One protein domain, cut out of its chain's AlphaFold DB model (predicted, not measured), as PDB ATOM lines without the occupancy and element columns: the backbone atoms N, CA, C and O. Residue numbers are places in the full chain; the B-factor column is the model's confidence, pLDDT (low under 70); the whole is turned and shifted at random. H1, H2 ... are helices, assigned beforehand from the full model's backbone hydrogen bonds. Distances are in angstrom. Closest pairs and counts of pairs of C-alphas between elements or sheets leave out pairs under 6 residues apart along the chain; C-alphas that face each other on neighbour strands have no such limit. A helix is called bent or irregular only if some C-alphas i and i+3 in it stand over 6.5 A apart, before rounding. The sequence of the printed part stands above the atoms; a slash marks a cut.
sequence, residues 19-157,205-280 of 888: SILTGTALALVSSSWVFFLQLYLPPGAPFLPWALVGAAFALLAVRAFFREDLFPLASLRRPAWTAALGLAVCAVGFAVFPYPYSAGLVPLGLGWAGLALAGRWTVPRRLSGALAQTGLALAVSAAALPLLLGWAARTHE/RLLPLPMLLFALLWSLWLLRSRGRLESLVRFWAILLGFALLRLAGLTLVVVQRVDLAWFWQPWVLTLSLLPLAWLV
ATOM      1  N   SER A  19     -12.675 -56.298  44.495       71.56
ATOM      2  CA  SER A  19     -12.862 -55.253  45.503       71.56
ATOM      3  C   SER A  19     -11.580 -54.509  45.846       71.56
ATOM      4  O   SER A  19     -11.606 -53.286  45.944       71.56
ATOM      5  N   ILE A  20     -10.463 -55.228  45.962       79.81
ATOM      6  CA  ILE A  20      -9.170 -54.660  46.344       79.81
ATOM      7  C   ILE A  20      -8.663 -53.733  45.239       79.81
ATOM      8  O   ILE A  20      -8.204 -52.632  45.525       79.81
ATOM      9  N   LEU A  21      -8.805 -54.128  43.968       81.50
ATOM     10  CA  LEU A  21      -8.397 -53.300  42.824       81.50
ATOM     11  C   LEU A  21      -9.172 -51.976  42.765       81.50
ATOM     12  O   LEU A  21      -8.575 -50.924  42.553       81.50
ATOM     13  N   THR A  22     -10.490 -52.005  42.987       80.88
ATOM     14  CA  THR A  22     -11.309 -50.780  43.008       80.88
ATOM     15  C   THR A  22     -11.044 -49.925  44.229       80.88
ATOM     16  O   THR A  22     -10.894 -48.717  44.075       80.88
ATOM     17  N   GLY A  23     -10.953 -50.530  45.416       81.62
ATOM     18  CA  GLY A  23     -10.589 -49.814  46.638       81.62
ATOM     19  C   GLY A  23      -9.265 -49.090  46.456       81.62
ATOM     20  O   GLY A  23      -9.164 -47.899  46.722       81.62
ATOM     21  N   THR A  24      -8.271 -49.785  45.907       85.75
ATOM     22  CA  THR A  24      -6.926 -49.232  45.740       85.75
ATOM     23  C   THR A  24      -6.927 -48.124  44.689       85.75
ATOM     24  O   THR A  24      -6.380 -47.057  44.938       85.75
ATOM     25  N   ALA A  25      -7.609 -48.305  43.554       86.12
ATOM     26  CA  ALA A  25      -7.725 -47.257  42.541       86.12
ATOM     27  C   ALA A  25      -8.418 -45.989  43.073       86.12
ATOM     28  O   ALA A  25      -7.933 -44.885  42.838       86.12
ATOM     29  N   LEU A  26      -9.520 -46.126  43.819       86.69
ATOM     30  CA  LEU A  26     -10.215 -44.979  44.412       86.69
ATOM     31  C   LEU A  26      -9.386 -44.312  45.515       86.69
ATOM     32  O   LEU A  26      -9.412 -43.088  45.623       86.69
ATOM     33  N   ALA A  27      -8.623 -45.083  46.297       87.75
ATOM     34  CA  ALA A  27      -7.684 -44.537  47.273       87.75
ATOM     35  C   ALA A  27      -6.580 -43.725  46.583       87.75
ATOM     36  O   ALA A  27      -6.316 -42.601  46.992       87.75
ATOM     37  N   LEU A  28      -6.002 -44.225  45.485       89.19
ATOM     38  CA  LEU A  28      -4.991 -43.501  44.707       89.19
ATOM     39  C   LEU A  28      -5.547 -42.221  44.064       89.19
ATOM     40  O   LEU A  28      -4.900 -41.178  44.140       89.19
ATOM     41  N   VAL A  29      -6.757 -42.261  43.488       88.88
ATOM     42  CA  VAL A  29      -7.434 -41.057  42.963       88.88
ATOM     43  C   VAL A  29      -7.663 -40.038  44.076       88.88
ATOM     44  O   VAL A  29      -7.344 -38.864  43.909       88.88
ATOM     45  N   SER A  30      -8.174 -40.478  45.224       89.81
ATOM     46  CA  SER A  30      -8.450 -39.590  46.359       89.81
ATOM     47  C   SER A  30      -7.168 -38.975  46.923       89.81
ATOM     48  O   SER A  30      -7.134 -37.782  47.208       89.81
ATOM     49  N   SER A  31      -6.094 -39.762  47.015       89.81
ATOM     50  CA  SER A  31      -4.778 -39.302  47.459       89.81
ATOM     51  C   SER A  31      -4.071 -38.415  46.438       89.81
ATOM     52  O   SER A  31      -3.289 -37.567  46.836       89.81
ATOM     53  N   SER A  32      -4.350 -38.512  45.134       89.50
ATOM     54  CA  SER A  32      -3.715 -37.616  44.148       89.50
ATOM     55  C   SER A  32      -3.946 -36.126  44.460       89.50
ATOM     56  O   SER A  32      -3.070 -35.296  44.214       89.50
ATOM     57  N   TRP A  33      -5.073 -35.792  45.102       89.69
ATOM     58  CA  TRP A  33      -5.421 -34.428  45.499       89.69
ATOM     59  C   TRP A  33      -4.459 -33.795  46.504       89.69
ATOM     60  O   TRP A  33      -4.286 -32.580  46.454       89.69
ATOM     61  N   VAL A  34      -3.787 -34.569  47.367       87.38
ATOM     62  CA  VAL A  34      -2.828 -33.971  48.321       87.38
ATOM     63  C   VAL A  34      -1.577 -33.425  47.646       87.38
ATOM     64  O   VAL A  34      -0.867 -32.626  48.240       87.38
ATOM     65  N   PHE A  35      -1.315 -33.847  46.409       87.81
ATOM     66  CA  PHE A  35      -0.199 -33.361  45.604       87.81
ATOM     67  C   PHE A  35      -0.641 -32.334  44.561       87.81
ATOM     68  O   PHE A  35       0.156 -31.498  44.154       87.81
ATOM     69  N   PHE A  36      -1.902 -32.392  44.122       86.56
ATOM     70  CA  PHE A  36      -2.472 -31.385  43.231       86.56
ATOM     71  C   PHE A  36      -2.689 -30.039  43.923       86.56
ATOM     72  O   PHE A  36      -2.531 -28.992  43.299       86.56
ATOM     73  N   LEU A  37      -3.107 -30.057  45.189       85.44
ATOM     74  CA  LEU A  37      -3.491 -28.851  45.911       85.44
ATOM     75  C   LEU A  37      -2.303 -28.274  46.684       85.44
ATOM     76  O   LEU A  37      -1.590 -29.007  47.366       85.44
ATOM     77  N   GLN A  38      -2.169 -26.946  46.694       76.94
ATOM     78  CA  GLN A  38      -1.169 -26.221  47.497       76.94
ATOM     79  C   GLN A  38      -1.500 -26.201  49.009       76.94
ATOM     80  O   GLN A  38      -1.084 -25.303  49.727       76.94
ATOM     81  N   LEU A  39      -2.279 -27.174  49.498       81.38
ATOM     82  CA  LEU A  39      -2.715 -27.262  50.894       81.38
ATOM     83  C   LEU A  39      -1.726 -28.010  51.796       81.38
ATOM     84  O   LEU A  39      -1.821 -27.872  53.011       81.38
ATOM     85  N   TYR A  40      -0.846 -28.843  51.229       84.44
ATOM     86  CA  TYR A  40      -0.021 -29.827  51.947       84.44
ATOM     87  C   TYR A  40       1.488 -29.604  51.745       84.44
ATOM     88  O   TYR A  40       1.892 -28.903  50.822       84.44
ATOM     89  N   LEU A  41       2.329 -30.225  52.589       70.81
ATOM     90  CA  LEU A  41       3.766 -29.919  52.720       70.81
ATOM     91  C   LEU A  41       4.710 -31.039  52.252       70.81
ATOM     92  O   LEU A  41       4.519 -32.170  52.675       70.81
ATOM     93  N   PRO A  42       5.828 -30.740  51.569       63.38
ATOM     94  CA  PRO A  42       5.930 -29.795  50.468       63.38
ATOM     95  C   PRO A  42       5.283 -30.397  49.202       63.38
ATOM     96  O   PRO A  42       5.440 -31.594  48.930       63.38
ATOM     97  N   PRO A  43       4.611 -29.597  48.361       61.41
ATOM     98  CA  PRO A  43       4.094 -30.052  47.074       61.41
ATOM     99  C   PRO A  43       5.237 -30.065  46.038       61.41
ATOM    100  O   PRO A  43       5.251 -29.303  45.081       61.41
ATOM    101  N   GLY A  44       6.265 -30.887  46.268       52.44
ATOM    102  CA  GLY A  44       7.537 -30.841  45.528       52.44
ATOM    103  C   GLY A  44       7.638 -31.763  44.309       52.44
ATOM    104  O   GLY A  44       8.697 -31.851  43.698       52.44
ATOM    105  N   ALA A  45       6.578 -32.491  43.959       65.81
ATOM    106  CA  ALA A  45       6.641 -33.509  42.912       65.81
ATOM    107  C   ALA A  45       5.525 -33.303  41.874       65.81
ATOM    108  O   ALA A  45       4.503 -33.983  41.946       65.81
ATOM    109  N   PRO A  46       5.699 -32.404  40.884       70.19
ATOM    110  CA  PRO A  46       4.649 -32.082  39.909       70.19
ATOM    111  C   PRO A  46       4.208 -33.294  39.067       70.19
ATOM    112  O   PRO A  46       3.061 -33.378  38.634       70.19
ATOM    113  N   PHE A  47       5.097 -34.274  38.870       78.62
ATOM    114  CA  PHE A  47       4.807 -35.507  38.129       78.62
ATOM    115  C   PHE A  47       4.038 -36.554  38.950       78.62
ATOM    116  O   PHE A  47       3.269 -37.356  38.419       78.62
ATOM    117  N   LEU A  48       4.232 -36.562  40.261       82.06
ATOM    118  CA  LEU A  48       3.703 -37.588  41.141       82.06
ATOM    119  C   LEU A  48       2.168 -37.691  41.211       82.06
ATOM    120  O   LEU A  48       1.685 -38.825  41.185       82.06
ATOM    121  N   PRO A  49       1.372 -36.602  41.284       80.94
ATOM    122  CA  PRO A  49      -0.083 -36.738  41.264       80.94
ATOM    123  C   PRO A  49      -0.541 -37.481  40.007       80.94
ATOM    124  O   PRO A  49      -1.384 -38.374  40.081       80.94
ATOM    125  N   TRP A  50       0.079 -37.187  38.863       85.19
ATOM    126  CA  TRP A  50      -0.189 -37.873  37.604       85.19
ATOM    127  C   TRP A  50       0.292 -39.325  37.598       85.19
ATOM    128  O   TRP A  50      -0.397 -40.177  37.040       85.19
ATOM    129  N   ALA A  51       1.399 -39.644  38.273       85.94
ATOM    130  CA  ALA A  51       1.825 -41.027  38.478       85.94
ATOM    131  C   ALA A  51       0.795 -41.831  39.297       85.94
ATOM    132  O   ALA A  51       0.464 -42.957  38.929       85.94
ATOM    133  N   LEU A  52       0.223 -41.243  40.356       83.25
ATOM    134  CA  LEU A  52      -0.840 -41.875  41.151       83.25
ATOM    135  C   LEU A  52      -2.129 -42.056  40.341       83.25
ATOM    136  O   LEU A  52      -2.747 -43.121  40.394       83.25
ATOM    137  N   VAL A  53      -2.512 -41.053  39.546       81.50
ATOM    138  CA  VAL A  53      -3.647 -41.144  38.612       81.50
ATOM    139  C   VAL A  53      -3.405 -42.235  37.561       81.50
ATOM    140  O   VAL A  53      -4.306 -43.029  37.279       81.50
ATOM    141  N   GLY A  54      -2.188 -42.326  37.022       80.06
ATOM    142  CA  GLY A  54      -1.772 -43.367  36.082       80.06
ATOM    143  C   GLY A  54      -1.822 -44.768  36.696       80.06
ATOM    144  O   GLY A  54      -2.353 -45.693  36.081       80.06
ATOM    145  N   ALA A  55      -1.361 -44.925  37.939       85.50
ATOM    146  CA  ALA A  55      -1.459 -46.177  38.684       85.50
ATOM    147  C   ALA A  55      -2.921 -46.568  38.962       85.50
ATOM    148  O   ALA A  55      -3.302 -47.725  38.769       85.50
ATOM    149  N   ALA A  56      -3.774 -45.608  39.336       82.38
ATOM    150  CA  ALA A  56      -5.205 -45.843  39.499       82.38
ATOM    151  C   ALA A  56      -5.853 -46.316  38.189       82.38
ATOM    152  O   ALA A  56      -6.582 -47.308  38.181       82.38
ATOM    153  N   PHE A  57      -5.534 -45.654  37.071       83.69
ATOM    154  CA  PHE A  57      -5.953 -46.081  35.738       83.69
ATOM    155  C   PHE A  57      -5.504 -47.514  35.427       83.69
ATOM    156  O   PHE A  57      -6.334 -48.320  35.010       83.69
ATOM    157  N   ALA A  58      -4.237 -47.859  35.671       82.38
ATOM    158  CA  ALA A  58      -3.714 -49.199  35.418       82.38
ATOM    159  C   ALA A  58      -4.475 -50.274  36.215       82.38
ATOM    160  O   ALA A  58      -4.865 -51.299  35.657       82.38
ATOM    161  N   LEU A  59      -4.777 -50.023  37.493       82.31
ATOM    162  CA  LEU A  59      -5.562 -50.942  38.328       82.31
ATOM    163  C   LEU A  59      -7.002 -51.110  37.826       82.31
ATOM    164  O   LEU A  59      -7.527 -52.229  37.801       82.31
ATOM    165  N   LEU A  60      -7.644 -50.021  37.389       78.62
ATOM    166  CA  LEU A  60      -8.979 -50.083  36.788       78.62
ATOM    167  C   LEU A  60      -8.973 -50.787  35.432       78.62
ATOM    168  O   LEU A  60      -9.902 -51.540  35.140       78.62
ATOM    169  N   ALA A  61      -7.924 -50.597  34.633       75.69
ATOM    170  CA  ALA A  61      -7.721 -51.304  33.378       75.69
ATOM    171  C   ALA A  61      -7.604 -52.810  33.630       75.69
ATOM    172  O   ALA A  61      -8.394 -53.567  33.069       75.69
ATOM    173  N   VAL A  62      -6.714 -53.235  34.537       78.88
ATOM    174  CA  VAL A  62      -6.564 -54.641  34.956       78.88
ATOM    175  C   VAL A  62      -7.909 -55.209  35.399       78.88
ATOM    176  O   VAL A  62      -8.329 -56.255  34.910       78.88
ATOM    177  N   ARG A  63      -8.659 -54.496  36.245       76.00
ATOM    178  CA  ARG A  63     -10.001 -54.922  36.668       76.00
ATOM    179  C   ARG A  63     -10.973 -55.083  35.496       76.00
ATOM    180  O   ARG A  63     -11.706 -56.073  35.461       76.00
ATOM    181  N   ALA A  64     -10.997 -54.137  34.558       68.44
ATOM    182  CA  ALA A  64     -11.889 -54.167  33.398       68.44
ATOM    183  C   ALA A  64     -11.652 -55.405  32.510       68.44
ATOM    184  O   ALA A  64     -12.556 -55.822  31.778       68.44
ATOM    185  N   PHE A  65     -10.473 -56.037  32.593       66.44
ATOM    186  CA  PHE A  65     -10.212 -57.323  31.947       66.44
ATOM    187  C   PHE A  65     -10.929 -58.515  32.599       66.44
ATOM    188  O   PHE A  65     -11.278 -59.456  31.879       66.44
ATOM    189  N   PHE A  66     -11.222 -58.450  33.903       60.03
ATOM    190  CA  PHE A  66     -11.802 -59.544  34.694       60.03
ATOM    191  C   PHE A  66     -13.297 -59.376  35.035       60.03
ATOM    192  O   PHE A  66     -13.984 -60.376  35.243       60.03
ATOM    193  N   ARG A  67     -13.837 -58.149  35.090       57.09
ATOM    194  CA  ARG A  67     -15.267 -57.857  35.354       57.09
ATOM    195  C   ARG A  67     -15.754 -56.612  34.597       57.09
ATOM    196  O   ARG A  67     -14.950 -55.819  34.125       57.09
ATOM    197  N   GLU A  68     -17.077 -56.440  34.485       54.47
ATOM    198  CA  GLU A  68     -17.686 -55.248  33.867       54.47
ATOM    199  C   GLU A  68     -17.431 -53.936  34.643       54.47
ATOM    200  O   GLU A  68     -17.246 -53.928  35.861       54.47
ATOM    201  N   ASP A  69     -17.480 -52.835  33.883       53.59
ATOM    202  CA  ASP A  69     -17.219 -51.424  34.212       53.59
ATOM    203  C   ASP A  69     -17.753 -50.914  35.580       53.59
ATOM    204  O   ASP A  69     -18.887 -51.205  35.976       53.59
ATOM    205  N   LEU A  70     -16.977 -50.058  36.277       48.22
ATOM    206  CA  LEU A  70     -17.377 -49.395  37.538       48.22
ATOM    207  C   LEU A  70     -18.580 -48.462  37.365       48.22
ATOM    208  O   LEU A  70     -19.518 -48.489  38.167       48.22
ATOM    209  N   PHE A  71     -18.591 -47.678  36.287       51.25
ATOM    210  CA  PHE A  71     -19.674 -46.765  35.911       51.25
ATOM    211  C   PHE A  71     -20.365 -47.267  34.631       51.25
ATOM    212  O   PHE A  71     -19.723 -47.923  33.812       51.25
ATOM    213  N   PRO A  72     -21.672 -47.013  34.412       51.81
ATOM    214  CA  PRO A  72     -22.418 -47.545  33.276       51.81
ATOM    215  C   PRO A  72     -22.136 -46.694  32.029       51.81
ATOM    216  O   PRO A  72     -23.031 -46.077  31.454       51.81
ATOM    217  N   LEU A  73     -20.879 -46.670  31.594       54.91
ATOM    218  CA  LEU A  73     -20.442 -45.971  30.386       54.91
ATOM    219  C   LEU A  73     -20.873 -46.718  29.114       54.91
ATOM    220  O   LEU A  73     -20.618 -46.282  27.998       54.91
ATOM    221  N   ALA A  74     -21.613 -47.821  29.272       53.75
ATOM    222  CA  ALA A  74     -22.247 -48.555  28.190       53.75
ATOM    223  C   ALA A  74     -23.211 -47.706  27.341       53.75
ATOM    224  O   ALA A  74     -23.489 -48.059  26.201       53.75
ATOM    225  N   SER A  75     -23.698 -46.586  27.877       52.72
ATOM    226  CA  SER A  75     -24.516 -45.616  27.143       52.72
ATOM    227  C   SER A  75     -23.700 -44.682  26.239       52.72
ATOM    228  O   SER A  75     -24.259 -44.135  25.297       52.72
ATOM    229  N   LEU A  76     -22.384 -44.548  26.453       56.78
ATOM    230  CA  LEU A  76     -21.478 -43.766  25.594       56.78
ATOM    231  C   LEU A  76     -21.151 -44.483  24.269       56.78
ATOM    232  O   LEU A  76     -20.319 -44.020  23.499       56.78
ATOM    233  N   ARG A  77     -21.754 -45.657  24.027       59.88
ATOM    234  CA  ARG A  77     -21.295 -46.617  23.019       59.88
ATOM    235  C   ARG A  77     -21.649 -46.251  21.578       59.88
ATOM    236  O   ARG A  77     -20.992 -46.793  20.697       59.88
ATOM    237  N   ARG A  78     -22.703 -45.468  21.296       60.16
ATOM    238  CA  ARG A  78     -23.208 -45.258  19.917       60.16
ATOM    239  C   ARG A  78     -24.034 -43.975  19.841       60.16
ATOM    240  O   ARG A  78     -25.056 -43.961  20.531       60.16
ATOM    241  N   PRO A  79     -23.695 -42.955  19.021       66.75
ATOM    242  CA  PRO A  79     -22.893 -42.966  17.771       66.75
ATOM    243  C   PRO A  79     -21.582 -42.140  17.817       66.75
ATOM    244  O   PRO A  79     -21.334 -41.435  18.781       66.75
ATOM    245  N   ALA A  80     -20.763 -42.171  16.752       71.75
ATOM    246  CA  ALA A  80     -19.451 -41.493  16.666       71.75
ATOM    247  C   ALA A  80     -19.464 -39.989  17.023       71.75
ATOM    248  O   ALA A  80     -18.483 -39.481  17.563       71.75
ATOM    249  N   TRP A  81     -20.585 -39.286  16.817       79.69
ATOM    250  CA  TRP A  81     -20.735 -37.889  17.244       79.69
ATOM    251  C   TRP A  81     -20.589 -37.705  18.764       79.69
ATOM    252  O   TRP A  81     -20.190 -36.631  19.206       79.69
ATOM    253  N   THR A  82     -20.838 -38.739  19.583       80.75
ATOM    254  CA  THR A  82     -20.614 -38.659  21.035       80.75
ATOM    255  C   THR A  82     -19.135 -38.550  21.389       80.75
ATOM    256  O   THR A  82     -18.826 -38.047  22.463       80.75
ATOM    257  N   ALA A  83     -18.227 -39.000  20.510       83.12
ATOM    258  CA  ALA A  83     -16.790 -38.795  20.687       83.12
ATOM    259  C   ALA A  83     -16.448 -37.304  20.585       83.12
ATOM    260  O   ALA A  83     -15.827 -36.752  21.490       83.12
ATOM    261  N   ALA A  84     -16.925 -36.648  19.520       86.56
ATOM    262  CA  ALA A  84     -16.752 -35.214  19.316       86.56
ATOM    263  C   ALA A  84     -17.413 -34.405  20.440       86.56
ATOM    264  O   ALA A  84     -16.785 -33.503  20.986       86.56
ATOM    265  N   LEU A  85     -18.634 -34.774  20.853       88.25
ATOM    266  CA  LEU A  85     -19.316 -34.126  21.976       88.25
ATOM    267  C   LEU A  85     -18.523 -34.258  23.283       88.25
ATOM    268  O   LEU A  85     -18.344 -33.269  23.988       88.25
ATOM    269  N   GLY A  86     -18.061 -35.468  23.612       86.62
ATOM    270  CA  GLY A  86     -17.308 -35.724  24.838       86.62
ATOM    271  C   GLY A  86     -16.003 -34.934  24.894       86.62
ATOM    272  O   GLY A  86     -15.716 -34.306  25.909       86.62
ATOM    273  N   LEU A  87     -15.250 -34.903  23.789       90.50
ATOM    274  CA  LEU A  87     -14.031 -34.098  23.682       90.50
ATOM    275  C   LEU A  87     -14.330 -32.603  23.782       90.50
ATOM    276  O   LEU A  87     -13.686 -31.921  24.571       90.50
ATOM    277  N   ALA A  88     -15.320 -32.105  23.038       93.31
ATOM    278  CA  ALA A  88     -15.661 -30.688  23.019       93.31
ATOM    279  C   ALA A  88     -16.099 -30.186  24.401       93.31
ATOM    280  O   ALA A  88     -15.583 -29.186  24.889       93.31
ATOM    281  N   VAL A  89     -17.008 -30.898  25.072       94.31
ATOM    282  CA  VAL A  89     -17.525 -30.471  26.380       94.31
ATOM    283  C   VAL A  89     -16.463 -30.590  27.474       94.31
ATOM    284  O   VAL A  89     -16.359 -29.696  28.314       94.31
ATOM    285  N   CYS A  90     -15.636 -31.639  27.457       95.25
ATOM    286  CA  CYS A  90     -14.507 -31.736  28.382       95.25
ATOM    287  C   CYS A  90     -13.448 -30.660  28.113       95.25
ATOM    288  O   CYS A  90     -12.886 -30.144  29.073       95.25
ATOM    289  N   ALA A  91     -13.204 -30.282  26.854       95.12
ATOM    290  CA  ALA A  91     -12.296 -29.190  26.504       95.12
ATOM    291  C   ALA A  91     -12.831 -27.832  26.981       95.12
ATOM    292  O   ALA A  91     -12.084 -27.066  27.582       95.12
ATOM    293  N   VAL A  92     -14.131 -27.562  26.805       94.62
ATOM    294  CA  VAL A  92     -14.787 -26.361  27.354       94.62
ATOM    295  C   VAL A  92     -14.687 -26.346  28.878       94.62
ATOM    296  O   VAL A  92     -14.259 -25.352  29.456       94.62
ATOM    297  N   GLY A  93     -15.022 -27.454  29.543       92.50
ATOM    298  CA  GLY A  93     -14.876 -27.559  30.992       92.50
ATOM    299  C   GLY A  93     -13.424 -27.372  31.447       92.50
ATOM    300  O   GLY A  93     -13.188 -26.697  32.442       92.50
ATOM    301  N   PHE A  94     -12.448 -27.904  30.709       93.94
ATOM    302  CA  PHE A  94     -11.024 -27.751  31.014       93.94
ATOM    303  C   PHE A  94     -10.556 -26.303  30.869       93.94
ATOM    304  O   PHE A  94      -9.840 -25.804  31.731       93.94
ATOM    305  N   ALA A  95     -11.014 -25.611  29.826       91.12
ATOM    306  CA  ALA A  95     -10.734 -24.198  29.615       91.12
ATOM    307  C   ALA A  95     -11.425 -23.298  30.647       91.12
ATOM    308  O   ALA A  95     -11.001 -22.161  30.833       91.12
ATOM    309  N   VAL A  96     -12.495 -23.766  31.303       90.56
ATOM    310  CA  VAL A  96     -13.251 -22.974  32.279       90.56
ATOM    311  C   VAL A  96     -12.856 -23.255  33.728       90.56
ATOM    312  O   VAL A  96     -12.819 -22.325  34.527       90.56
ATOM    313  N   PHE A  97     -12.605 -24.494  34.126       90.94
ATOM    314  CA  PHE A  97     -12.264 -24.780  35.517       90.94
ATOM    315  C   PHE A  97     -10.756 -24.627  35.737       90.94
ATOM    316  O   PHE A  97      -9.974 -25.143  34.937       90.94
ATOM    317  N   PRO A  98     -10.327 -23.935  36.810       90.50
ATOM    318  CA  PRO A  98      -8.908 -23.747  37.068       90.50
ATOM    319  C   PRO A  98      -8.248 -25.096  37.360       90.50
ATOM    320  O   PRO A  98      -8.854 -25.990  37.964       90.50
ATOM    321  N   TYR A  99      -6.995 -25.253  36.948       88.75
ATOM    322  CA  TYR A  99      -6.186 -26.379  37.403       88.75
ATOM    323  C   TYR A  99      -5.988 -26.272  38.931       88.75
ATOM    324  O   TYR A  99      -5.810 -25.163  39.432       88.75
ATOM    325  N   PRO A 100      -6.039 -27.376  39.706       90.62
ATOM    326  CA  PRO A 100      -6.186 -28.781  39.304       90.62
ATOM    327  C   PRO A 100      -7.632 -29.302  39.194       90.62
ATOM    328  O   PRO A 100      -7.834 -30.475  38.880       90.62
ATOM    329  N   TYR A 101      -8.657 -28.475  39.413       91.31
ATOM    330  CA  TYR A 101     -10.066 -28.902  39.388       91.31
ATOM    331  C   TYR A 101     -10.514 -29.435  38.015       91.31
ATOM    332  O   TYR A 101     -11.400 -30.286  37.936       91.31
ATOM    333  N   SER A 102      -9.869 -28.993  36.934       92.75
ATOM    334  CA  SER A 102     -10.090 -29.485  35.570       92.75
ATOM    335  C   SER A 102      -9.346 -30.781  35.219       92.75
ATOM    336  O   SER A 102      -9.628 -31.371  34.173       92.75
ATOM    337  N   ALA A 103      -8.436 -31.278  36.070       91.25
ATOM    338  CA  ALA A 103      -7.531 -32.388  35.739       91.25
ATOM    339  C   ALA A 103      -8.259 -33.679  35.323       91.25
ATOM    340  O   ALA A 103      -7.797 -34.397  34.438       91.25
ATOM    341  N   GLY A 104      -9.427 -33.961  35.912       92.88
ATOM    342  CA  GLY A 104     -10.243 -35.133  35.575       92.88
ATOM    343  C   GLY A 104     -10.902 -35.082  34.192       92.88
ATOM    344  O   GLY A 104     -11.233 -36.129  33.634       92.88
ATOM    345  N   LEU A 105     -11.073 -33.889  33.610       95.12
ATOM    346  CA  LEU A 105     -11.788 -33.711  32.343       95.12
ATOM    347  C   LEU A 105     -10.997 -34.236  31.142       95.12
ATOM    348  O   LEU A 105     -11.599 -34.729  30.189       95.12
ATOM    349  N   VAL A 106      -9.662 -34.219  31.212       93.75
ATOM    350  CA  VAL A 106      -8.785 -34.760  30.161       93.75
ATOM    351  C   VAL A 106      -8.949 -36.283  30.011       93.75
ATOM    352  O   VAL A 106      -9.391 -36.722  28.944       93.75
ATOM    353  N   PRO A 107      -8.690 -37.121  31.040       93.56
ATOM    354  CA  PRO A 107      -8.924 -38.560  30.938       93.56
ATOM    355  C   PRO A 107     -10.407 -38.896  30.721       93.56
ATOM    356  O   PRO A 107     -10.717 -39.870  30.036       93.56
ATOM    357  N   LEU A 108     -11.344 -38.082  31.225       93.44
ATOM    358  CA  LEU A 108     -12.768 -38.276  30.944       93.44
ATOM    359  C   LEU A 108     -13.090 -38.109  29.452       93.44
ATOM    360  O   LEU A 108     -13.746 -38.976  28.876       93.44
ATOM    361  N   GLY A 109     -12.615 -37.032  28.820       92.62
ATOM    362  CA  GLY A 109     -12.828 -36.759  27.396       92.62
ATOM    363  C   GLY A 109     -12.174 -37.808  26.496       92.62
ATOM    364  O   GLY A 109     -12.831 -38.348  25.606       92.62
ATOM    365  N   LEU A 110     -10.916 -38.164  26.774       92.31
ATOM    366  CA  LEU A 110     -10.184 -39.192  26.024       92.31
ATOM    367  C   LEU A 110     -10.816 -40.580  26.179       92.31
ATOM    368  O   LEU A 110     -11.006 -41.289  25.192       92.31
ATOM    369  N   GLY A 111     -11.186 -40.965  27.404       90.31
ATOM    370  CA  GLY A 111     -11.850 -42.240  27.664       90.31
ATOM    371  C   GLY A 111     -13.235 -42.312  27.022       90.31
ATOM    372  O   GLY A 111     -13.615 -43.347  26.477       90.31
ATOM    373  N   TRP A 112     -13.980 -41.205  27.019       89.00
ATOM    374  CA  TRP A 112     -15.263 -41.113  26.324       89.00
ATOM    375  C   TRP A 112     -15.083 -41.252  24.808       89.00
ATOM    376  O   TRP A 112     -15.735 -42.100  24.194       89.00
ATOM    377  N   ALA A 113     -14.160 -40.501  24.203       88.50
ATOM    378  CA  ALA A 113     -13.854 -40.617  22.780       88.50
ATOM    379  C   ALA A 113     -13.433 -42.043  22.407       88.50
ATOM    380  O   ALA A 113     -13.990 -42.634  21.482       88.50
ATOM    381  N   GLY A 114     -12.528 -42.636  23.186       86.94
ATOM    382  CA  GLY A 114     -12.083 -44.012  23.001       86.94
ATOM    383  C   GLY A 114     -13.226 -45.025  23.102       86.94
ATOM    384  O   GLY A 114     -13.312 -45.931  22.281       86.94
ATOM    385  N   LEU A 115     -14.170 -44.853  24.034       84.25
ATOM    386  CA  LEU A 115     -15.349 -45.723  24.147       84.25
ATOM    387  C   LEU A 115     -16.284 -45.629  22.937       84.25
ATOM    388  O   LEU A 115     -16.868 -46.642  22.546       84.25
ATOM    389  N   ALA A 116     -16.428 -44.435  22.361       81.44
ATOM    390  CA  ALA A 116     -17.241 -44.208  21.172       81.44
ATOM    391  C   ALA A 116     -16.566 -44.745  19.892       81.44
ATOM    392  O   ALA A 116     -17.257 -45.230  18.997       81.44
ATOM    393  N   LEU A 117     -15.229 -44.710  19.825       81.44
ATOM    394  CA  LEU A 117     -14.434 -45.147  18.669       81.44
ATOM    395  C   LEU A 117     -14.043 -46.635  18.703       81.44
ATOM    396  O   LEU A 117     -13.896 -47.250  17.652       81.44
ATOM    397  N   ALA A 118     -13.924 -47.252  19.884       77.56
ATOM    398  CA  ALA A 118     -13.446 -48.632  20.046       77.56
ATOM    399  C   ALA A 118     -14.355 -49.707  19.411       77.56
ATOM    400  O   ALA A 118     -13.970 -50.877  19.332       77.56
ATOM    401  N   GLY A 119     -15.563 -49.352  18.955       68.00
ATOM    402  CA  GLY A 119     -16.446 -50.245  18.205       68.00
ATOM    403  C   GLY A 119     -16.703 -51.583  18.916       68.00
ATOM    404  O   GLY A 119     -17.301 -51.632  19.995       68.00
ATOM    405  N   ARG A 120     -16.280 -52.696  18.295       65.88
ATOM    406  CA  ARG A 120     -16.382 -54.063  18.854       65.88
ATOM    407  C   ARG A 120     -15.102 -54.549  19.551       65.88
ATOM    408  O   ARG A 120     -15.115 -55.638  20.121       65.88
ATOM    409  N   TRP A 121     -14.015 -53.778  19.521       74.62
ATOM    410  CA  TRP A 121     -12.697 -54.235  19.962       74.62
ATOM    411  C   TRP A 121     -12.628 -54.252  21.488       74.62
ATOM    412  O   TRP A 121     -12.817 -53.236  22.155       74.62
ATOM    413  N   THR A 122     -12.373 -55.423  22.068       75.25
ATOM    414  CA  THR A 122     -12.498 -55.652  23.515       75.25
ATOM    415  C   THR A 122     -11.424 -54.934  24.330       75.25
ATOM    416  O   THR A 122     -11.751 -54.378  25.380       75.25
ATOM    417  N   VAL A 123     -10.178 -54.916  23.847       78.75
ATOM    418  CA  VAL A 123      -9.020 -54.324  24.540       78.75
ATOM    419  C   VAL A 123      -9.092 -52.788  24.582       78.75
ATOM    420  O   VAL A 123      -9.192 -52.256  25.691       78.75
ATOM    421  N   PRO A 124      -9.160 -52.054  23.446       82.06
ATOM    422  CA  PRO A 124      -9.295 -50.593  23.465       82.06
ATOM    423  C   PRO A 124     -10.526 -50.120  24.241       82.06
ATOM    424  O   PRO A 124     -10.478 -49.111  24.939       82.06
ATOM    425  N   ARG A 125     -11.623 -50.884  24.182       78.19
ATOM    426  CA  ARG A 125     -12.856 -50.584  24.916       78.19
ATOM    427  C   ARG A 125     -12.664 -50.626  26.429       78.19
ATOM    428  O   ARG A 125     -13.137 -49.730  27.119       78.19
ATOM    429  N   ARG A 126     -11.994 -51.658  26.953       81.44
ATOM    430  CA  ARG A 126     -11.736 -51.804  28.397       81.44
ATOM    431  C   ARG A 126     -10.797 -50.717  28.912       81.44
ATOM    432  O   ARG A 126     -11.072 -50.134  29.956       81.44
ATOM    433  N   LEU A 127      -9.755 -50.393  28.145       84.69
ATOM    434  CA  LEU A 127      -8.832 -49.302  28.467       84.69
ATOM    435  C   LEU A 127      -9.546 -47.944  28.472       84.69
ATOM    436  O   LEU A 127      -9.452 -47.202  29.443       84.69
ATOM    437  N   SER A 128     -10.342 -47.653  27.443       85.94
ATOM    438  CA  SER A 128     -11.110 -46.402  27.360       85.94
ATOM    439  C   SER A 128     -12.141 -46.282  28.489       85.94
ATOM    440  O   SER A 128     -12.322 -45.210  29.064       85.94
ATOM    441  N   GLY A 129     -12.776 -47.401  28.858       83.62
ATOM    442  CA  GLY A 129     -13.672 -47.493  30.008       83.62
ATOM    443  C   GLY A 129     -12.979 -47.160  31.325       83.62
ATOM    444  O   GLY A 129     -13.489 -46.333  32.077       83.62
ATOM    445  N   ALA A 130     -11.810 -47.747  31.588       85.38
ATOM    446  CA  ALA A 130     -11.013 -47.435  32.773       85.38
ATOM    447  C   ALA A 130     -10.601 -45.955  32.813       85.38
ATOM    448  O   ALA A 130     -10.760 -45.305  33.843       85.38
ATOM    449  N   LEU A 131     -10.160 -45.398  31.680       88.25
ATOM    450  CA  LEU A 131      -9.741 -43.999  31.578       88.25
ATOM    451  C   LEU A 131     -10.888 -43.025  31.893       88.25
ATOM    452  O   LEU A 131     -10.733 -42.116  32.710       88.25
ATOM    453  N   ALA A 132     -12.070 -43.269  31.322       89.00
ATOM    454  CA  ALA A 132     -13.261 -42.473  31.597       89.00
ATOM    455  C   ALA A 132     -13.729 -42.592  33.058       89.00
ATOM    456  O   ALA A 132     -14.206 -41.614  33.630       89.00
ATOM    457  N   GLN A 133     -13.584 -43.763  33.689       87.06
ATOM    458  CA  GLN A 133     -13.922 -43.952  35.107       87.06
ATOM    459  C   GLN A 133     -12.972 -43.179  36.025       87.06
ATOM    460  O   GLN A 133     -13.442 -42.535  36.961       87.06
ATOM    461  N   THR A 134     -11.665 -43.200  35.742       89.81
ATOM    462  CA  THR A 134     -10.672 -42.399  36.472       89.81
ATOM    463  C   THR A 134     -10.975 -40.907  36.343       89.81
ATOM    464  O   THR A 134     -11.026 -40.203  37.350       89.81
ATOM    465  N   GLY A 135     -11.251 -40.428  35.124       92.62
ATOM    466  CA  GLY A 135     -11.603 -39.027  34.889       92.62
ATOM    467  C   GLY A 135     -12.904 -38.599  35.565       92.62
ATOM    468  O   GLY A 135     -12.961 -37.530  36.169       92.62
ATOM    469  N   LEU A 136     -13.934 -39.454  35.549       91.56
ATOM    470  CA  LEU A 136     -15.191 -39.188  36.250       91.56
ATOM    471  C   LEU A 136     -15.000 -39.138  37.770       91.56
ATOM    472  O   LEU A 136     -15.564 -38.261  38.416       91.56
ATOM    473  N   ALA A 137     -14.206 -40.047  38.343       91.25
ATOM    474  CA  ALA A 137     -13.903 -40.034  39.773       91.25
ATOM    475  C   ALA A 137     -13.201 -38.730  40.178       91.25
ATOM    476  O   ALA A 137     -13.624 -38.090  41.137       91.25
ATOM    477  N   LEU A 138     -12.208 -38.285  39.398       93.69
ATOM    478  CA  LEU A 138     -11.550 -36.993  39.598       93.69
ATOM    479  C   LEU A 138     -12.528 -35.817  39.468       93.69
ATOM    480  O   LEU A 138     -12.525 -34.940  40.324       93.69
ATOM    481  N   ALA A 139     -13.397 -35.801  38.454       94.00
ATOM    482  CA  ALA A 139     -14.378 -34.728  38.272       94.00
ATOM    483  C   ALA A 139     -15.391 -34.654  39.432       94.00
ATOM    484  O   ALA A 139     -15.729 -33.568  39.896       94.00
ATOM    485  N   VAL A 140     -15.841 -35.806  39.946       93.25
ATOM    486  CA  VAL A 140     -16.715 -35.875  41.130       93.25
ATOM    487  C   VAL A 140     -15.985 -35.385  42.381       93.25
ATOM    488  O   VAL A 140     -16.555 -34.607  43.145       93.25
ATOM    489  N   SER A 141     -14.726 -35.787  42.582       94.44
ATOM    490  CA  SER A 141     -13.901 -35.269  43.680       94.44
ATOM    491  C   SER A 141     -13.721 -33.753  43.586       94.44
ATOM    492  O   SER A 141     -13.912 -33.068  44.587       94.44
ATOM    493  N   ALA A 142     -13.433 -33.224  42.394       93.88
ATOM    494  CA  ALA A 142     -13.281 -31.790  42.153       93.88
ATOM    495  C   ALA A 142     -14.564 -31.013  42.485       93.88
ATOM    496  O   ALA A 142     -14.495 -29.969  43.126       93.88
ATOM    497  N   ALA A 143     -15.733 -31.543  42.110       92.44
ATOM    498  CA  ALA A 143     -17.027 -30.927  42.405       92.44
ATOM    499  C   ALA A 143     -17.371 -30.927  43.907       92.44
ATOM    500  O   ALA A 143     -18.031 -30.008  44.388       92.44
ATOM    501  N   ALA A 144     -16.925 -31.938  44.658       93.38
ATOM    502  CA  ALA A 144     -17.150 -32.024  46.102       93.38
ATOM    503  C   ALA A 144     -16.140 -31.214  46.926       93.38
ATOM    504  O   ALA A 144     -16.418 -30.857  48.072       93.38
ATOM    505  N   LEU A 145     -14.966 -30.929  46.362       92.12
ATOM    506  CA  LEU A 145     -13.852 -30.338  47.084       92.12
ATOM    507  C   LEU A 145     -14.186 -28.973  47.722       92.12
ATOM    508  O   LEU A 145     -13.907 -28.831  48.908       92.12
ATOM    509  N   PRO A 146     -14.847 -28.005  47.049       89.44
ATOM    510  CA  PRO A 146     -15.219 -26.735  47.682       89.44
ATOM    511  C   PRO A 146     -16.075 -26.902  48.944       89.44
ATOM    512  O   PRO A 146     -15.870 -26.193  49.926       89.44
ATOM    513  N   LEU A 147     -16.994 -27.877  48.950       90.50
ATOM    514  CA  LEU A 147     -17.827 -28.185  50.116       90.50
ATOM    515  C   LEU A 147     -16.994 -28.764  51.262       90.50
ATOM    516  O   LEU A 147     -17.155 -28.352  52.408       90.50
ATOM    517  N   LEU A 148     -16.090 -29.698  50.951       91.81
ATOM    518  CA  LEU A 148     -15.212 -30.316  51.946       91.81
ATOM    519  C   LEU A 148     -14.226 -29.309  52.542       91.81
ATOM    520  O   LEU A 148     -14.018 -29.321  53.750       91.81
ATOM    521  N   LEU A 149     -13.657 -28.419  51.722       90.50
ATOM    522  CA  LEU A 149     -12.774 -27.347  52.186       90.50
ATOM    523  C   LEU A 149     -13.541 -26.325  53.034       90.50
ATOM    524  O   LEU A 149     -13.057 -25.920  54.085       90.50
ATOM    525  N   GLY A 150     -14.755 -25.949  52.617       90.56
ATOM    526  CA  GLY A 150     -15.617 -25.043  53.377       90.56
ATOM    527  C   GLY A 150     -16.031 -25.607  54.740       90.56
ATOM    528  O   GLY A 150     -16.068 -24.858  55.718       90.56
ATOM    529  N   TRP A 151     -16.297 -26.915  54.807       90.88
ATOM    530  CA  TRP A 151     -16.535 -27.639  56.056       90.88
ATOM    531  C   TRP A 151     -15.272 -27.682  56.921       90.88
ATOM    532  O   TRP A 151     -15.293 -27.166  58.034       90.88
ATOM    533  N   ALA A 152     -14.161 -28.191  56.380       90.44
ATOM    534  CA  ALA A 152     -12.905 -28.357  57.110       90.44
ATOM    535  C   ALA A 152     -12.387 -27.036  57.704       90.44
ATOM    536  O   ALA A 152     -11.951 -27.021  58.844       90.44
ATOM    537  N   ALA A 153     -12.538 -25.916  56.992       91.50
ATOM    538  CA  ALA A 153     -12.150 -24.588  57.474       91.50
ATOM    539  C   ALA A 153     -12.968 -24.051  58.668       91.50
ATOM    540  O   ALA A 153     -12.662 -22.986  59.195       91.50
ATOM    541  N   ARG A 154     -14.073 -24.715  59.030       90.06
ATOM    542  CA  ARG A 154     -14.991 -24.306  60.112       90.06
ATOM    543  C   ARG A 154     -15.142 -25.367  61.193       90.06
ATOM    544  O   ARG A 154     -15.672 -25.076  62.263       90.06
ATOM    545  N   THR A 155     -14.717 -26.597  60.924       86.69
ATOM    546  CA  THR A 155     -14.899 -27.737  61.820       86.69
ATOM    547  C   THR A 155     -13.555 -28.339  62.201       86.69
ATOM    548  O   THR A 155     -13.215 -29.424  61.747       86.69
ATOM    549  N   HIS A 156     -12.816 -27.645  63.063       86.75
ATOM    550  CA  HIS A 156     -11.606 -28.182  63.694       86.75
ATOM    551  C   HIS A 156     -11.959 -29.035  64.915       86.75
ATOM    552  O   HIS A 156     -11.537 -30.185  65.056       86.75
ATOM    553  N   GLU A 157     -12.797 -28.478  65.792       86.12
ATOM    554  CA  GLU A 157     -13.259 -29.133  67.009       86.12
ATOM    555  C   GLU A 157     -14.477 -30.017  66.725       86.12
ATOM    556  O   GLU A 157     -15.484 -29.579  66.172       86.12
ATOM    557  N   ARG A 205      -6.890 -34.399  61.936       90.31
ATOM    558  CA  ARG A 205      -6.116 -35.561  62.375       90.31
ATOM    559  C   ARG A 205      -6.876 -36.857  62.099       90.31
ATOM    560  O   ARG A 205      -6.279 -37.843  61.655       90.31
ATOM    561  N   LEU A 206      -8.187 -36.841  62.349       90.81
ATOM    562  CA  LEU A 206      -9.057 -38.010  62.245       90.81
ATOM    563  C   LEU A 206      -9.460 -38.326  60.800       90.81
ATOM    564  O   LEU A 206      -9.308 -39.463  60.358       90.81
ATOM    565  N   LEU A 207      -9.986 -37.336  60.077       90.06
ATOM    566  CA  LEU A 207     -10.594 -37.467  58.753       90.06
ATOM    567  C   LEU A 207      -9.873 -36.577  57.724       90.06
ATOM    568  O   LEU A 207     -10.461 -35.615  57.224       90.06
ATOM    569  N   PRO A 208      -8.613 -36.880  57.360       90.50
ATOM    570  CA  PRO A 208      -7.902 -36.084  56.366       90.50
ATOM    571  C   PRO A 208      -8.634 -36.124  55.015       90.50
ATOM    572  O   PRO A 208      -9.276 -37.123  54.669       90.50
ATOM    573  N   LEU A 209      -8.497 -35.063  54.216       91.44
ATOM    574  CA  LEU A 209      -9.224 -34.879  52.953       91.44
ATOM    575  C   LEU A 209      -9.236 -36.111  52.020       91.44
ATOM    576  O   LEU A 209     -10.317 -36.441  51.528       91.44
ATOM    577  N   PRO A 210      -8.123 -36.843  51.786       92.06
ATOM    578  CA  PRO A 210      -8.150 -38.030  50.923       92.06
ATOM    579  C   PRO A 210      -9.110 -39.103  51.413       92.06
ATOM    580  O   PRO A 210      -9.728 -39.802  50.616       92.06
ATOM    581  N   MET A 211      -9.266 -39.226  52.729       94.06
ATOM    582  CA  MET A 211     -10.161 -40.203  53.320       94.06
ATOM    583  C   MET A 211     -11.628 -39.785  53.168       94.06
ATOM    584  O   MET A 211     -12.470 -40.638  52.891       94.06
ATOM    585  N   LEU A 212     -11.935 -38.485  53.263       93.81
ATOM    586  CA  LEU A 212     -13.271 -37.949  52.970       93.81
ATOM    587  C   LEU A 212     -13.645 -38.138  51.493       93.81
ATOM    588  O   LEU A 212     -14.748 -38.588  51.183       93.81
ATOM    589  N   LEU A 213     -12.711 -37.859  50.578       94.38
ATOM    590  CA  LEU A 213     -12.897 -38.087  49.143       94.38
ATOM    591  C   LEU A 213     -13.084 -39.575  48.826       94.38
ATOM    592  O   LEU A 213     -13.994 -39.935  48.075       94.38
ATOM    593  N   PHE A 214     -12.292 -40.448  49.451       94.38
ATOM    594  CA  PHE A 214     -12.458 -41.892  49.323       94.38
ATOM    595  C   PHE A 214     -13.835 -42.338  49.822       94.38
ATOM    596  O   PHE A 214     -14.528 -43.090  49.134       94.38
ATOM    597  N   ALA A 215     -14.265 -41.838  50.984       94.12
ATOM    598  CA  ALA A 215     -15.564 -42.158  51.560       94.12
ATOM    599  C   ALA A 215     -16.729 -41.723  50.668       94.12
ATOM    600  O   ALA A 215     -17.681 -42.488  50.491       94.12
ATOM    601  N   LEU A 216     -16.629 -40.546  50.048       93.88
ATOM    602  CA  LEU A 216     -17.593 -40.069  49.061       93.88
ATOM    603  C   LEU A 216     -17.658 -41.004  47.845       93.88
ATOM    604  O   LEU A 216     -18.734 -41.505  47.508       93.88
ATOM    605  N   LEU A 217     -16.518 -41.266  47.199       91.69
ATOM    606  CA  LEU A 217     -16.457 -42.086  45.986       91.69
ATOM    607  C   LEU A 217     -16.938 -43.521  46.247       91.69
ATOM    608  O   LEU A 217     -17.702 -44.074  45.450       91.69
ATOM    609  N   TRP A 218     -16.550 -44.106  47.381       90.50
ATOM    610  CA  TRP A 218     -16.983 -45.444  47.777       90.50
ATOM    611  C   TRP A 218     -18.481 -45.498  48.101       90.50
ATOM    612  O   TRP A 218     -19.172 -46.432  47.692       90.50
ATOM    613  N   SER A 219     -19.023 -44.474  48.768       90.25
ATOM    614  CA  SER A 219     -20.459 -44.381  49.064       90.25
ATOM    615  C   SER A 219     -21.296 -44.275  47.788       90.25
ATOM    616  O   SER A 219     -22.271 -45.011  47.627       90.25
ATOM    617  N   LEU A 220     -20.888 -43.425  46.837       86.38
ATOM    618  CA  LEU A 220     -21.537 -43.313  45.524       86.38
ATOM    619  C   LEU A 220     -21.504 -44.645  44.766       86.38
ATOM    620  O   LEU A 220     -22.479 -45.038  44.115       86.38
ATOM    621  N   TRP A 221     -20.397 -45.373  44.889       82.69
ATOM    622  CA  TRP A 221     -20.246 -46.695  44.303       82.69
ATOM    623  C   TRP A 221     -21.183 -47.744  44.946       82.69
ATOM    624  O   TRP A 221     -21.853 -48.501  44.233       82.69
ATOM    625  N   LEU A 222     -21.321 -47.749  46.277       83.25
ATOM    626  CA  LEU A 222     -22.252 -48.628  46.996       83.25
ATOM    627  C   LEU A 222     -23.717 -48.343  46.637       83.25
ATOM    628  O   LEU A 222     -24.461 -49.270  46.312       83.25
ATOM    629  N   LEU A 223     -24.118 -47.070  46.614       79.06
ATOM    630  CA  LEU A 223     -25.477 -46.655  46.245       79.06
ATOM    631  C   LEU A 223     -25.840 -47.098  44.820       79.06
ATOM    632  O   LEU A 223     -26.960 -47.538  44.552       79.06
ATOM    633  N   ARG A 224     -24.867 -47.076  43.905       72.69
ATOM    634  CA  ARG A 224     -25.040 -47.556  42.529       72.69
ATOM    635  C   ARG A 224     -25.236 -49.070  42.434       72.69
ATOM    636  O   ARG A 224     -25.981 -49.532  41.568       72.69
ATOM    637  N   SER A 225     -24.556 -49.854  43.264       67.19
ATOM    638  CA  SER A 225     -24.557 -51.323  43.170       67.19
ATOM    639  C   SER A 225     -25.840 -51.988  43.699       67.19
ATOM    640  O   SER A 225     -25.880 -53.209  43.826       67.19
ATOM    641  N   ARG A 226     -26.907 -51.205  43.949       63.97
ATOM    642  CA  ARG A 226     -28.097 -51.607  44.724       63.97
ATOM    643  C   ARG A 226     -27.717 -52.118  46.118       63.97
ATOM    644  O   ARG A 226     -28.366 -53.022  46.643       63.97
ATOM    645  N   GLY A 227     -26.652 -51.560  46.699       58.00
ATOM    646  CA  GLY A 227     -26.268 -51.857  48.070       58.00
ATOM    647  C   GLY A 227     -27.441 -51.589  49.009       58.00
ATOM    648  O   GLY A 227     -28.130 -50.576  48.884       58.00
ATOM    649  N   ARG A 228     -27.687 -52.512  49.942       69.81
ATOM    650  CA  ARG A 228     -28.621 -52.264  51.045       69.81
ATOM    651  C   ARG A 228     -28.035 -51.154  51.919       69.81
ATOM    652  O   ARG A 228     -26.813 -51.042  52.014       69.81
ATOM    653  N   LEU A 229     -28.889 -50.385  52.597       81.75
ATOM    654  CA  LEU A 229     -28.473 -49.399  53.609       81.75
ATOM    655  C   LEU A 229     -27.437 -49.992  54.587       81.75
ATOM    656  O   LEU A 229     -26.471 -49.338  54.956       81.75
ATOM    657  N   GLU A 230     -27.578 -51.279  54.896       83.81
ATOM    658  CA  GLU A 230     -26.630 -52.081  55.665       83.81
ATOM    659  C   GLU A 230     -25.183 -52.048  55.136       83.81
ATOM    660  O   GLU A 230     -24.250 -51.923  55.923       83.81
ATOM    661  N   SER A 231     -24.955 -52.134  53.822       84.69
ATOM    662  CA  SER A 231     -23.603 -52.067  53.246       84.69
ATOM    663  C   SER A 231     -22.971 -50.690  53.439       84.69
ATOM    664  O   SER A 231     -21.767 -50.601  53.672       84.69
ATOM    665  N   LEU A 232     -23.783 -49.630  53.375       88.19
ATOM    666  CA  LEU A 232     -23.336 -48.265  53.636       88.19
ATOM    667  C   LEU A 232     -22.989 -48.089  55.121       88.19
ATOM    668  O   LEU A 232     -21.900 -47.621  55.435       88.19
ATOM    669  N   VAL A 233     -23.857 -48.543  56.031       90.19
ATOM    670  CA  VAL A 233     -23.615 -48.497  57.486       90.19
ATOM    671  C   VAL A 233     -22.356 -49.283  57.866       90.19
ATOM    672  O   VAL A 233     -21.498 -48.761  58.574       90.19
ATOM    673  N   ARG A 234     -22.192 -50.507  57.344       90.12
ATOM    674  CA  ARG A 234     -20.981 -51.319  57.556       90.12
ATOM    675  C   ARG A 234     -19.725 -50.607  57.052       90.12
ATOM    676  O   ARG A 234     -18.708 -50.631  57.736       90.12
ATOM    677  N   PHE A 235     -19.786 -49.965  55.883       91.06
ATOM    678  CA  PHE A 235     -18.664 -49.191  55.349       91.06
ATOM    679  C   PHE A 235     -18.265 -48.038  56.279       91.06
ATOM    680  O   PHE A 235     -17.092 -47.924  56.622       91.06
ATOM    681  N   TRP A 236     -19.223 -47.227  56.733       93.06
ATOM    682  CA  TRP A 236     -18.942 -46.110  57.641       93.06
ATOM    683  C   TRP A 236     -18.427 -46.571  59.012       93.06
ATOM    684  O   TRP A 236     -17.548 -45.923  59.574       93.06
ATOM    685  N   ALA A 237     -18.890 -47.719  59.521       92.31
ATOM    686  CA  ALA A 237     -18.341 -48.324  60.736       92.31
ATOM    687  C   ALA A 237     -16.872 -48.756  60.557       92.31
ATOM    688  O   ALA A 237     -16.034 -48.456  61.408       92.31
ATOM    689  N   ILE A 238     -16.542 -49.404  59.429       93.50
ATOM    690  CA  ILE A 238     -15.157 -49.766  59.076       93.50
ATOM    691  C   ILE A 238     -14.294 -48.508  58.947       93.50
ATOM    692  O   ILE A 238     -13.190 -48.472  59.484       93.50
ATOM    693  N   LEU A 239     -14.796 -47.475  58.266       94.12
ATOM    694  CA  LEU A 239     -14.092 -46.210  58.076       94.12
ATOM    695  C   LEU A 239     -13.758 -45.543  59.414       94.12
ATOM    696  O   LEU A 239     -12.621 -45.129  59.614       94.12
ATOM    697  N   LEU A 240     -14.726 -45.461  60.332       92.00
ATOM    698  CA  LEU A 240     -14.528 -44.843  61.643       92.00
ATOM    699  C   LEU A 240     -13.530 -45.632  62.500       92.00
ATOM    700  O   LEU A 240     -12.623 -45.040  63.086       92.00
ATOM    701  N   GLY A 241     -13.655 -46.964  62.538       93.31
ATOM    702  CA  GLY A 241     -12.698 -47.823  63.241       93.31
ATOM    703  C   GLY A 241     -11.282 -47.696  62.669       93.31
ATOM    704  O   GLY A 241     -10.312 -47.573  63.415       93.31
ATOM    705  N   PHE A 242     -11.167 -47.643  61.340       95.12
ATOM    706  CA  PHE A 242      -9.900 -47.411  60.657       95.12
ATOM    707  C   PHE A 242      -9.306 -46.031  60.969       95.12
ATOM    708  O   PHE A 242      -8.115 -45.935  61.250       95.12
ATOM    709  N   ALA A 243     -10.121 -44.975  60.959       94.38
ATOM    710  CA  ALA A 243      -9.690 -43.612  61.260       94.38
ATOM    711  C   ALA A 243      -9.073 -43.505  62.664       94.38
ATOM    712  O   ALA A 243      -8.020 -42.889  62.827       94.38
ATOM    713  N   LEU A 244      -9.682 -44.158  63.659       92.75
ATOM    714  CA  LEU A 244      -9.163 -44.223  65.028       92.75
ATOM    715  C   LEU A 244      -7.846 -45.002  65.125       92.75
ATOM    716  O   LEU A 244      -6.899 -44.526  65.748       92.75
ATOM    717  N   LEU A 245      -7.753 -46.166  64.469       93.75
ATOM    718  CA  LEU A 245      -6.513 -46.953  64.407       93.75
ATOM    719  C   LEU A 245      -5.379 -46.175  63.740       93.75
ATOM    720  O   LEU A 245      -4.261 -46.135  64.256       93.75
ATOM    721  N   ARG A 246      -5.676 -45.513  62.620       94.06
ATOM    722  CA  ARG A 246      -4.737 -44.640  61.918       94.06
ATOM    723  C   ARG A 246      -4.273 -43.498  62.820       94.06
ATOM    724  O   ARG A 246      -3.076 -43.231  62.875       94.06
ATOM    725  N   LEU A 247      -5.194 -42.837  63.520       93.00
ATOM    726  CA  LEU A 247      -4.877 -41.736  64.429       93.00
ATOM    727  C   LEU A 247      -3.958 -42.193  65.569       93.00
ATOM    728  O   LEU A 247      -2.962 -41.524  65.843       93.00
ATOM    729  N   ALA A 248      -4.244 -43.342  66.186       93.06
ATOM    730  CA  ALA A 248      -3.387 -43.933  67.211       93.06
ATOM    731  C   ALA A 248      -1.983 -44.245  66.670       93.06
ATOM    732  O   ALA A 248      -0.992 -43.804  67.247       93.06
ATOM    733  N   GLY A 249      -1.886 -44.926  65.522       92.62
ATOM    734  CA  GLY A 249      -0.599 -45.265  64.909       92.62
ATOM    735  C   GLY A 249       0.235 -44.035  64.538       92.62
ATOM    736  O   GLY A 249       1.418 -43.971  64.863       92.62
ATOM    737  N   LEU A 250      -0.378 -43.025  63.913       91.75
ATOM    738  CA  LEU A 250       0.320 -41.785  63.557       91.75
ATOM    739  C   LEU A 250       0.731 -40.975  64.780       91.75
ATOM    740  O   LEU A 250       1.803 -40.383  64.767       91.75
ATOM    741  N   THR A 251      -0.075 -40.989  65.841       89.50
ATOM    742  CA  THR A 251       0.294 -40.363  67.113       89.50
ATOM    743  C   THR A 251       1.604 -40.947  67.636       89.50
ATOM    744  O   THR A 251       2.511 -40.190  67.959       89.50
ATOM    745  N   LEU A 252       1.758 -42.273  67.642       88.38
ATOM    746  CA  LEU A 252       2.997 -42.914  68.097       88.38
ATOM    747  C   LEU A 252       4.210 -42.514  67.243       88.38
ATOM    748  O   LEU A 252       5.276 -42.231  67.787       88.38
ATOM    749  N   VAL A 253       4.043 -42.419  65.920       88.19
ATOM    750  CA  VAL A 253       5.107 -41.965  65.005       88.19
ATOM    751  C   VAL A 253       5.485 -40.506  65.265       88.19
ATOM    752  O   VAL A 253       6.665 -40.185  65.385       88.19
ATOM    753  N   VAL A 254       4.491 -39.624  65.372       84.38
ATOM    754  CA  VAL A 254       4.667 -38.180  65.587       84.38
ATOM    755  C   VAL A 254       5.365 -37.899  66.910       84.38
ATOM    756  O   VAL A 254       6.258 -37.060  66.969       84.38
ATOM    757  N   VAL A 255       5.007 -38.638  67.959       81.69
ATOM    758  CA  VAL A 255       5.627 -38.529  69.281       81.69
ATOM    759  C   VAL A 255       7.093 -38.963  69.243       81.69
ATOM    760  O   VAL A 255       7.936 -38.291  69.829       81.69
ATOM    761  N   GLN A 256       7.421 -40.036  68.514       83.12
ATOM    762  CA  GLN A 256       8.805 -40.497  68.350       83.12
ATOM    763  C   GLN A 256       9.658 -39.561  67.483       83.12
ATOM    764  O   GLN A 256      10.854 -39.419  67.726       83.12
ATOM    765  N   ARG A 257       9.070 -38.949  66.449       79.69
ATOM    766  CA  ARG A 257       9.782 -38.079  65.495       79.69
ATOM    767  C   ARG A 257       9.823 -36.612  65.904       79.69
ATOM    768  O   ARG A 257      10.651 -35.880  65.381       79.69
ATOM    769  N   VAL A 258       8.951 -36.204  66.822       76.38
ATOM    770  CA  VAL A 258       8.771 -34.814  67.254       76.38
ATOM    771  C   VAL A 258       8.436 -33.873  66.095       76.38
ATOM    772  O   VAL A 258       8.962 -32.773  65.982       76.38
ATOM    773  N   ASP A 259       7.537 -34.313  65.218       78.50
ATOM    774  CA  ASP A 259       7.138 -33.522  64.059       78.50
ATOM    775  C   ASP A 259       5.643 -33.690  63.760       78.50
ATOM    776  O   ASP A 259       5.180 -34.739  63.305       78.50
ATOM    777  N   LEU A 260       4.877 -32.627  64.023       80.31
ATOM    778  CA  LEU A 260       3.443 -32.567  63.744       80.31
ATOM    779  C   LEU A 260       3.117 -32.606  62.249       80.31
ATOM    780  O   LEU A 260       2.007 -33.015  61.889       80.31
ATOM    781  N   ALA A 261       4.058 -32.223  61.380       81.31
ATOM    782  CA  ALA A 261       3.827 -32.159  59.945       81.31
ATOM    783  C   ALA A 261       3.430 -33.524  59.375       81.31
ATOM    784  O   ALA A 261       2.725 -33.570  58.373       81.31
ATOM    785  N   TRP A 262       3.772 -34.646  60.021       86.25
ATOM    786  CA  TRP A 262       3.404 -35.998  59.575       86.25
ATOM    787  C   TRP A 262       1.895 -36.229  59.423       86.25
ATOM    788  O   TRP A 262       1.490 -37.019  58.572       86.25
ATOM    789  N   PHE A 263       1.045 -35.521  60.174       88.19
ATOM    790  CA  PHE A 263      -0.408 -35.573  59.952       88.19
ATOM    791  C   PHE A 263      -0.851 -34.884  58.653       88.19
ATOM    792  O   PHE A 263      -1.977 -35.090  58.204       88.19
ATOM    793  N   TRP A 264       0.034 -34.094  58.051       87.88
ATOM    794  CA  TRP A 264      -0.200 -33.245  56.887       87.88
ATOM    795  C   TRP A 264       0.756 -33.536  55.713       87.88
ATOM    796  O   TRP A 264       0.626 -32.953  54.639       87.88
ATOM    797  N   GLN A 265       1.704 -34.463  55.887       87.12
ATOM    798  CA  GLN A 265       2.653 -34.887  54.858       87.12
ATOM    799  C   GLN A 265       1.934 -35.727  53.779       87.12
ATOM    800  O   GLN A 265       1.362 -36.777  54.101       87.12
ATOM    801  N   PRO A 266       1.995 -35.344  52.488       88.81
ATOM    802  CA  PRO A 266       1.302 -36.010  51.389       88.81
ATOM    803  C   PRO A 266       1.529 -37.525  51.314       88.81
ATOM    804  O   PRO A 266       0.594 -38.307  51.118       88.81
ATOM    805  N   TRP A 267       2.772 -37.963  51.510       87.38
ATOM    806  CA  TRP A 267       3.144 -39.376  51.456       87.38
ATOM    807  C   TRP A 267       2.577 -40.176  52.621       87.38
ATOM    808  O   TRP A 267       2.080 -41.283  52.424       87.38
ATOM    809  N   VAL A 268       2.589 -39.596  53.820       90.12
ATOM    810  CA  VAL A 268       2.028 -40.218  55.021       90.12
ATOM    811  C   VAL A 268       0.519 -40.368  54.862       90.12
ATOM    812  O   VAL A 268      -0.023 -41.447  55.103       90.12
ATOM    813  N   LEU A 269      -0.166 -39.329  54.375       90.12
ATOM    814  CA  LEU A 269      -1.594 -39.382  54.056       90.12
ATOM    815  C   LEU A 269      -1.909 -40.460  53.011       90.12
ATOM    816  O   LEU A 269      -2.847 -41.234  53.191       90.12
ATOM    817  N   THR A 270      -1.095 -40.557  51.960       89.00
ATOM    818  CA  THR A 270      -1.290 -41.522  50.871       89.00
ATOM    819  C   THR A 270      -1.078 -42.961  51.333       89.00
ATOM    820  O   THR A 270      -1.950 -43.808  51.138       89.00
ATOM    821  N   LEU A 271       0.061 -43.247  51.970       90.12
ATOM    822  CA  LEU A 271       0.419 -44.593  52.426       90.12
ATOM    823  C   LEU A 271      -0.513 -45.073  53.539       90.12
ATOM    824  O   LEU A 271      -0.944 -46.226  53.523       90.12
ATOM    825  N   SER A 272      -0.890 -44.180  54.459       91.50
ATOM    826  CA  SER A 272      -1.828 -44.511  55.536       91.50
ATOM    827  C   SER A 272      -3.257 -44.752  55.051       91.50
ATOM    828  O   SER A 272      -4.042 -45.277  55.825       91.50
ATOM    829  N   LEU A 273      -3.617 -44.428  53.803       90.69
ATOM    830  CA  LEU A 273      -4.945 -44.719  53.248       90.69
ATOM    831  C   LEU A 273      -5.035 -46.118  52.613       90.69
ATOM    832  O   LEU A 273      -6.120 -46.694  52.546       90.69
ATOM    833  N   LEU A 274      -3.916 -46.694  52.157       88.31
ATOM    834  CA  LEU A 274      -3.910 -47.962  51.413       88.31
ATOM    835  C   LEU A 274      -4.530 -49.152  52.170       88.31
ATOM    836  O   LEU A 274      -5.262 -49.913  51.537       88.31
ATOM    837  N   PRO A 275      -4.341 -49.330  53.493       91.88
ATOM    838  CA  PRO A 275      -4.971 -50.449  54.196       91.88
ATOM    839  C   PRO A 275      -6.508 -50.381  54.195       91.88
ATOM    840  O   PRO A 275      -7.169 -51.418  54.129       91.88
ATOM    841  N   LEU A 276      -7.101 -49.178  54.189       89.31
ATOM    842  CA  LEU A 276      -8.557 -49.009  54.103       89.31
ATOM    843  C   LEU A 276      -9.118 -49.602  52.807       89.31
ATOM    844  O   LEU A 276     -10.176 -50.232  52.822       89.31
ATOM    845  N   ALA A 277      -8.383 -49.463  51.699       85.38
ATOM    846  CA  ALA A 277      -8.757 -50.044  50.413       85.38
ATOM    847  C   ALA A 277      -8.882 -51.578  50.455       85.38
ATOM    848  O   ALA A 277      -9.594 -52.152  49.630       85.38
ATOM    849  N   TRP A 278      -8.202 -52.242  51.393       85.06
ATOM    850  CA  TRP A 278      -8.231 -53.699  51.550       85.06
ATOM    851  C   TRP A 278      -9.328 -54.165  52.512       85.06
ATOM    852  O   TRP A 278      -9.834 -55.280  52.379       85.06
ATOM    853  N   LEU A 279      -9.717 -53.308  53.461       86.31
ATOM    854  CA  LEU A 279     -10.793 -53.579  54.416       86.31
ATOM    855  C   LEU A 279     -12.179 -53.476  53.772       86.31
ATOM    856  O   LEU A 279     -13.104 -54.194  54.159       86.31
ATOM    857  N   VAL A 280     -12.336 -52.603  52.776       85.62
ATOM    858  CA  VAL A 280     -13.610 -52.450  52.076       85.62
ATOM    859  C   VAL A 280     -13.870 -53.610  51.117       85.62
ATOM    860  O   VAL A 280     -13.019 -54.032  50.332       85.62
TER     861      VAL A 280
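This is residues 19 to 157 and 205 to 280 of the 888 residues of an uncharacterized protein of candidate division Zixibacteria bacterium (UniProt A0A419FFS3). The long helix H6 joins two groups of helices: H5 runs beside it, with H4 on H5 and short H3 on residues 112 to 116 of H5, while farther along H6 crosses H1 and H7 of a loose up-and-down bundle, H1, H7, H8 and H10, in which each helix runs against the one before it in the chain. H2 packs on both H1 and H6, and short H9 packs on residues 250 to 254 of H8. The printed part has 215 residues with ten named helices, H1 to H10 in chain order, and no named strand: the class is all helix. It is compact, with a radius of gyration of the C-alphas of 17.9 A, and its outline, 58 by 38 by 28 A, is only just elongated.

Begin at H1, residues 19 to 36, which forms a hairpin with H2, residues 48 to 66, at a shallow tilt of 17 degrees; the closest C-alphas are those of Ala 25 and Ala 56, 4.2 A apart. H3, residues 73 to 77, touches H5, residues 105 to 117, at Arg 77 and Ala 116, their closest C-alphas, 5.1 A apart. H4, residues 81 to 96, and H5 form a hairpin at a shallow tilt of 6 degrees, with closest C-alphas Ala 83 and Ala 113, 4.0 A apart. H5 forms another with H6, residues 122 to 152, at 27 degrees, closest at C-alphas Leu 108 and Gly 135, 4.2 A. With residues 126 to 134 alone, H6 touches H2, at a steep tilt of 48 degrees; the closest C-alphas are those of Ala 61 and Ala 130, 5.1 A apart. H7, residues 209 to 224, touches H1 at a steep tilt of 39 degrees, closest at C-alphas Ser 30 and Pro 210, 4.8 A. H7 forms a hairpin with H8, residues 229 to 257, whose closest C-alpha pair is Ser 219 and Leu 232, 6.7 A. H9, residues 260 to 263, touches H8, closest at C-alphas Val 254 and Leu 260, 6.0 A. H10, residues 266 to 279, touches H1 at C-alphas Gly 23 and Ala 277, their closest, 4.2 A. Every O i to N i+4 pair is within hydrogen-bond range in H4, H5, H7 and H8, against 11 of 14 in H1, 14 of 15 in H2, 25 of 27 in H6, 5 of 10 in H10 and 0 of 1 in H3, where 1 of 2 O i to N i+3 pairs is; H9 is too short for such a pair.

Find C-alpha 19 at (-12.862, -55.253, 45.503); from there H1 runs 26.1 A. H2 measures 27.6 A, H6 43.3 A and H8 41.6 A. H6 has a kink of 42 degrees near residue 146. H6 and H10 are only just irregular: C-alphas 143 and 146 are 7.0 A apart, and C-alphas 272 and 275 are 6.9 A apart. H10 ends at C-alpha 279, (-10.793, -53.579, 54.416).

The C-alphas of Pro 79 and Gln 256 are the farthest apart, 59.7 A. Residues 158 to 204 are not printed, and C-alphas 157 and 205 stand 10.7 A apart across the cut. Of the links that are printed whole, H1 to H2 is long. The mean pLDDT of the printed part is 84.0; residues 42 to 45, 64 to 79, 119 to 120 and 225 to 228 are under 70.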